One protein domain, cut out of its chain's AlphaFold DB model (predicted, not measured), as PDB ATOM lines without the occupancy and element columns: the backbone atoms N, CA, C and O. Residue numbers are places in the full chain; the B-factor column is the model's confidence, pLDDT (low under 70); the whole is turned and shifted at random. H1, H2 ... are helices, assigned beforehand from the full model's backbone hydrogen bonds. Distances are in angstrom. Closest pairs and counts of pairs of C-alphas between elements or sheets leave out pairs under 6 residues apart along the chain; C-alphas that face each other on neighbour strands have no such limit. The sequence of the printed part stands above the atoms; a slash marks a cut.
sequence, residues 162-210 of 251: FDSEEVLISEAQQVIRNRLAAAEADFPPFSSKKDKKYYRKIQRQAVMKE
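This is residues 162 to 210 of the 251 residues of an uncharacterized protein of Brassica campestris (UniProt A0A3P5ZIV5). What shape is this? It is an open L of two helices, H1 as the long arm and H2 as the other, joined at the corner by residues 186 to 192. What is printed? The printed part has 49 residues with two named helices, H1 then H2, and no named strand: all helix. It is extended, with a radius of gyration of the C-alphas of 17.5 A and spans of 49 by 27 by 13 A.

Where is the longest helix? H1, residues 162 to 185, runs 34.3 A from C-alpha 162 at (172.463, 225.649, 258.946). Where is the other? H2, residues 193 to 210, runs 26.5 A to C-alpha 210 at (160.927, 242.940, 301.908).

Do H1 and H2 touch? They are apart, with a short link of 7 residues. Are their backbones well paired? Every O i to N i+4 pair is within hydrogen-bond range in H1 and H2.

How large is it? The two C-alphas farthest apart, of Asp 163 and Lys 209, are 50.6 A apart; the printed part has no cut. Where is confidence low? Residues 185 to 191 and 210 have pLDDT under 70.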
ATOM      1  N   PHE A 162     172.828 224.234 258.993       80.25
ATOM      2  CA  PHE A 162     172.463 225.649 258.946       80.25
ATOM      3  C   PHE A 162     170.952 225.855 258.834       80.25
ATOM      4  O   PHE A 162     170.418 226.689 259.558       80.25
ATOM      5  N   ASP A 163     170.252 225.055 258.023       82.12
ATOM      6  CA  ASP A 163     168.787 225.136 257.916       82.12
ATOM      7  C   ASP A 163     168.118 224.853 259.274       82.12
ATOM      8  O   ASP A 163     167.193 225.549 259.694       82.12
ATOM      9  N   SER A 164     168.624 223.855 260.010       81.88
ATOM     10  CA  SER A 164     168.120 223.539 261.352       81.88
ATOM     11  C   SER A 164     168.435 224.629 262.383       81.88
ATOM     12  O   SER A 164     167.618 224.910 263.261       81.88
ATOM     13  N   GLU A 165     169.598 225.274 262.269       82.69
ATOM     14  CA  GLU A 165     170.003 226.367 263.149       82.69
ATOM     15  C   GLU A 165     169.185 227.633 262.869       82.69
ATOM     16  O   GLU A 165     168.755 228.302 263.807       82.69
ATOM     17  N   GLU A 166     168.891 227.934 261.604       88.50
ATOM     18  CA  GLU A 166     168.060 229.076 261.220       88.50
ATOM     19  C   GLU A 166     166.646 228.965 261.805       88.50
ATOM     20  O   GLU A 166     166.130 229.942 262.359       88.50
ATOM     21  N   VAL A 167     166.051 227.765 261.788       90.38
ATOM     22  CA  VAL A 167     164.760 227.506 262.446       90.38
ATOM     23  C   VAL A 167     164.857 227.786 263.946       90.38
ATOM     24  O   VAL A 167     164.067 228.579 264.464       90.38
ATOM     25  N   LEU A 168     165.861 227.241 264.636       92.00
ATOM     26  CA  LEU A 168     166.053 227.461 266.077       92.00
ATOM     27  C   LEU A 168     166.280 228.938 266.425       92.00
ATOM     28  O   LEU A 168     165.732 229.446 267.408       92.00
ATOM     29  N   ILE A 169     167.059 229.652 265.613       92.19
ATOM     30  CA  ILE A 169     167.295 231.088 265.779       92.19
ATOM     31  C   ILE A 169     165.985 231.857 265.591       92.19
ATOM     32  O   ILE A 169     165.679 232.751 266.387       92.19
ATOM     33  N   SER A 170     165.194 231.516 264.572       94.31
ATOM     34  CA  SER A 170     163.923 232.185 264.287       94.31
ATOM     35  C   SER A 170     162.905 231.988 265.415       94.31
ATOM     36  O   SER A 170     162.290 232.962 265.866       94.31
ATOM     37  N   GLU A 171     162.803 230.772 265.955       94.12
ATOM     38  CA  GLU A 171     161.945 230.447 267.094       94.12
ATOM     39  C   GLU A 171     162.389 231.194 268.353       94.12
ATOM     40  O   GLU A 171     161.573 231.838 269.019       94.12
ATOM     41  N   ALA A 172     163.690 231.193 268.654       94.38
ATOM     42  CA  ALA A 172     164.233 231.911 269.802       94.38
ATOM     43  C   ALA A 172     163.948 233.418 269.716       94.38
ATOM     44  O   ALA A 172     163.497 234.035 270.688       94.38
ATOM     45  N   GLN A 173     164.147 234.022 268.541       96.38
ATOM     46  CA  GLN A 173     163.811 235.426 268.313       96.38
ATOM     47  C   GLN A 173     162.313 235.685 268.473       96.38
ATOM     48  O   GLN A 173     161.932 236.697 269.066       96.38
ATOM     49  N   GLN A 174     161.460 234.783 267.987       95.50
ATOM     50  CA  GLN A 174     160.015 234.909 268.131       95.50
ATOM     51  C   GLN A 174     159.591 234.875 269.602       95.50
ATOM     52  O   GLN A 174     158.787 235.705 270.029       95.50
ATOM     53  N   VAL A 175     160.182 233.991 270.408       93.56
ATOM     54  CA  VAL A 175     159.949 233.942 271.858       93.56
ATOM     55  C   VAL A 175     160.354 235.256 272.524       93.56
ATOM     56  O   VAL A 175     159.606 235.776 273.354       93.56
ATOM     57  N   ILE A 176     161.502 235.831 272.155       93.00
ATOM     58  CA  ILE A 176     161.947 237.126 272.691       93.00
ATOM     59  C   ILE A 176     160.959 238.236 272.316       93.00
ATOM     60  O   ILE A 176     160.542 238.988 273.196       93.00
ATOM     61  N   ARG A 177     160.534 238.319 271.047       93.69
ATOM     62  CA  ARG A 177     159.543 239.314 270.596       93.69
ATOM     63  C   ARG A 177     158.224 239.179 271.356       93.69
ATOM     64  O   ARG A 177     157.708 240.179 271.844       93.69
ATOM     65  N   ASN A 178     157.723 237.956 271.525       91.00
ATOM     66  CA  ASN A 178     156.487 237.694 272.263       91.00
ATOM     67  C   ASN A 178     156.606 238.106 273.737       91.00
ATOM     68  O   ASN A 178     155.688 238.712 274.284       91.00
ATOM     69  N   ARG A 179     157.748 237.826 274.379       87.69
ATOM     70  CA  ARG A 179     158.006 238.239 275.768       87.69
ATOM     71  C   ARG A 179     158.075 239.754 275.919       87.69
ATOM     72  O   ARG A 179     157.547 240.281 276.891       87.69
ATOM     73  N   LEU A 180     158.698 240.450 274.967       86.38
ATOM     74  CA  LEU A 180     158.731 241.912 274.962       86.38
ATOM     75  C   LEU A 180     157.330 242.499 274.776       86.38
ATOM     76  O   LEU A 180     156.949 243.378 275.538       86.38
ATOM     77  N   ALA A 181     156.543 241.968 273.839       84.00
ATOM     78  CA  ALA A 181     155.171 242.416 273.609       84.00
ATOM     79  C   ALA A 181     154.266 242.189 274.833       84.00
ATOM     80  O   ALA A 181     153.489 243.068 275.194       84.00
ATOM     81  N   ALA A 182     154.394 241.041 275.506       80.81
ATOM     82  CA  ALA A 182     153.668 240.764 276.745       80.81
ATOM     83  C   ALA A 182     154.086 241.716 277.877       80.81
ATOM     84  O   ALA A 182     153.234 242.300 278.540       80.81
ATOM     85  N   ALA A 183     155.392 241.948 278.045       75.19
ATOM     86  CA  ALA A 183     155.891 242.898 279.033       75.19
ATOM     87  C   ALA A 183     155.433 244.336 278.736       75.19
ATOM     88  O   ALA A 183     155.134 245.076 279.665       75.19
ATOM     89  N   GLU A 184     155.354 244.737 277.463       70.00
ATOM     90  CA  GLU A 184     154.820 246.040 277.048       70.00
ATOM     91  C   GLU A 184     153.316 246.176 277.302       70.00
ATOM     92  O   GLU A 184     152.876 247.254 277.704       70.00
ATOM     93  N   ALA A 185     152.541 245.103 277.125       65.75
ATOM     94  CA  ALA A 185     151.107 245.083 277.414       65.75
ATOM     95  C   ALA A 185     150.798 245.221 278.917       65.75
ATOM     96  O   ALA A 185     149.790 245.828 279.280       65.75
ATOM     97  N   ASP A 186     151.684 244.717 279.780       61.47
ATOM     98  CA  ASP A 186     151.562 244.832 281.239       61.47
ATOM     99  C   ASP A 186     151.969 246.213 281.780       61.47
ATOM    100  O   ASP A 186     151.692 246.540 282.940       61.47
ATOM    101  N   PHE A 187     152.599 247.067 280.964       59.00
ATOM    102  CA  PHE A 187     152.815 248.452 281.359       59.00
ATOM    103  C   PHE A 187     151.542 249.263 281.104       59.00
ATOM    104  O   PHE A 187     151.111 249.385 279.955       59.00
ATOM    105  N   PRO A 188     150.952 249.897 282.139       63.53
ATOM    106  CA  PRO A 188     149.829 250.792 281.921       63.53
ATOM    107  C   PRO A 188     150.245 251.864 280.900       63.53
ATOM    108  O   PRO A 188     151.340 252.429 281.034       63.53
ATOM    109  N   PRO A 189     149.414 252.133 279.872       67.19
ATOM    110  CA  PRO A 189     149.759 253.010 278.760       67.19
ATOM    111  C   PRO A 189     150.222 254.343 279.326       67.19
ATOM    112  O   PRO A 189     149.451 255.014 280.008       67.19
ATOM    113  N   PHE A 190     151.502 254.651 279.096       57.66
ATOM    114  CA  PHE A 190     152.284 255.689 279.765       57.66
ATOM    115  C   PHE A 190     151.448 256.885 280.223       57.66
ATOM    116  O   PHE A 190     151.295 257.880 279.509       57.66
ATOM    117  N   SER A 191     150.967 256.824 281.461       60.09
ATOM    118  CA  SER A 191     150.611 258.033 282.167       60.09
ATOM    119  C   SER A 191     151.933 258.767 282.451       60.09
ATOM    120  O   SER A 191     152.998 258.156 282.552       60.09
ATOM    121  N   SER A 192     151.878 260.094 282.384       73.69
ATOM    122  CA  SER A 192     152.967 261.081 282.362       73.69
ATOM    123  C   SER A 192     154.345 260.687 282.954       73.69
ATOM    124  O   SER A 192     154.476 259.871 283.861       73.69
ATOM    125  N   LYS A 193     155.426 261.392 282.566       74.62
ATOM    126  CA  LYS A 193     156.774 261.239 283.182       74.62
ATOM    127  C   LYS A 193     156.760 261.218 284.729       74.62
ATOM    128  O   LYS A 193     157.664 260.643 285.337       74.62
ATOM    129  N   LYS A 194     155.756 261.844 285.359       75.56
ATOM    130  CA  LYS A 194     155.550 261.859 286.814       75.56
ATOM    131  C   LYS A 194     155.115 260.493 287.354       75.56
ATOM    132  O   LYS A 194     155.624 260.075 288.391       75.56
ATOM    133  N   ASP A 195     154.289 259.763 286.622       73.25
ATOM    134  CA  ASP A 195     153.743 258.475 287.048       73.25
ATOM    135  C   ASP A 195     154.786 257.366 286.930       73.25
ATOM    136  O   ASP A 195     154.950 256.562 287.844       73.25
ATOM    137  N   LYS A 196     155.630 257.415 285.891       76.56
ATOM    138  CA  LYS A 196     156.813 256.544 285.795       76.56
ATOM    139  C   LYS A 196     157.770 256.740 286.978       76.56
ATOM    140  O   LYS A 196     158.344 255.775 287.482       76.56
ATOM    141  N   LYS A 197     157.956 257.986 287.438       82.81
ATOM    142  CA  LYS A 197     158.767 258.293 288.630       82.81
ATOM    143  C   LYS A 197     158.097 257.774 289.906       82.81
ATOM    144  O   LYS A 197     158.788 257.223 290.760       82.81
ATOM    145  N   TYR A 198     156.779 257.932 290.023       83.56
ATOM    146  CA  TYR A 198     155.990 257.445 291.152       83.56
ATOM    147  C   TYR A 198     156.020 255.913 291.259       83.56
ATOM    148  O   TYR A 198     156.361 255.387 292.316       83.56
ATOM    149  N   TYR A 199     155.809 255.197 290.155       81.25
ATOM    150  CA  TYR A 199     155.831 253.735 290.127       81.25
ATOM    151  C   TYR A 199     157.213 253.165 290.475       81.25
ATOM    152  O   TYR A 199     157.333 252.287 291.324       81.25
ATOM    153  N   ARG A 200     158.293 253.750 289.931       84.00
ATOM    154  CA  ARG A 200     159.671 253.392 290.319       84.00
ATOM    155  C   ARG A 200     159.945 253.630 291.805       84.00
ATOM    156  O   ARG A 200     160.712 252.884 292.405       84.00
ATOM    157  N   LYS A 201     159.357 254.676 292.396       87.25
ATOM    158  CA  LYS A 201     159.474 254.942 293.835       87.25
ATOM    159  C   LYS A 201     158.751 253.865 294.647       87.25
ATOM    160  O   LYS A 201     159.343 253.372 295.599       87.25
ATOM    161  N   ILE A 202     157.536 253.480 294.251       84.94
ATOM    162  CA  ILE A 202     156.783 252.395 294.901       84.94
ATOM    163  C   ILE A 202     157.559 251.081 294.820       84.94
ATOM    164  O   ILE A 202     157.761 250.449 295.848       84.94
ATOM    165  N   GLN A 203     158.065 250.707 293.641       84.06
ATOM    166  CA  GLN A 203     158.853 249.481 293.474       84.06
ATOM    167  C   GLN A 203     160.097 249.467 294.369       84.06
ATOM    168  O   GLN A 203     160.350 248.483 295.051       84.06
ATOM    169  N   ARG A 204     160.848 250.577 294.433       87.44
ATOM    170  CA  ARG A 204     162.004 250.687 295.342       87.44
ATOM    171  C   ARG A 204     161.603 250.533 296.808       87.44
ATOM    172  O   ARG A 204     162.328 249.905 297.564       87.44
ATOM    173  N   GLN A 205     160.469 251.107 297.207       85.56
ATOM    174  CA  GLN A 205     159.973 250.985 298.576       85.56
ATOM    175  C   GLN A 205     159.476 249.572 298.898       85.56
ATOM    176  O   GLN A 205     159.688 249.125 300.017       85.56
ATOM    177  N   ALA A 206     158.850 248.873 297.948       82.25
ATOM    178  CA  ALA A 206     158.439 247.480 298.120       82.25
ATOM    179  C   ALA A 206     159.657 246.574 298.356       82.25
ATOM    180  O   ALA A 206     159.709 245.890 299.369       82.25
ATOM    181  N   VAL A 207     160.686 246.696 297.509       78.00
ATOM    182  CA  VAL A 207     161.934 245.927 297.652       78.00
ATOM    183  C   VAL A 207     162.632 246.211 298.985       78.00
ATOM    184  O   VAL A 207     163.100 245.286 299.635       78.00
ATOM    185  N   MET A 208     162.685 247.471 299.440       73.44
ATOM    186  CA  MET A 208     163.288 247.767 300.749       73.44
ATOM    187  C   MET A 208     162.492 247.179 301.919       73.44
ATOM    188  O   MET A 208     163.098 246.697 302.867       73.44
ATOM    189  N   LYS A 209     161.154 247.186 301.854       72.12
ATOM    190  CA  LYS A 209     160.308 246.606 302.910       72.12
ATOM    191  C   LYS A 209     160.473 245.091 303.026       72.12
ATOM    192  O   LYS A 209     160.457 244.580 304.137       72.12
ATOM    193  N   GLU A 210     160.672 244.389 301.912       63.34
ATOM    194  CA  GLU A 210     160.927 242.940 301.908       63.34
ATOM    195  C   GLU A 210     162.255 242.584 302.602       63.34
ATOM    196  O   GLU A 210     162.339 241.559 303.275       63.34
TER     197      GLU A 210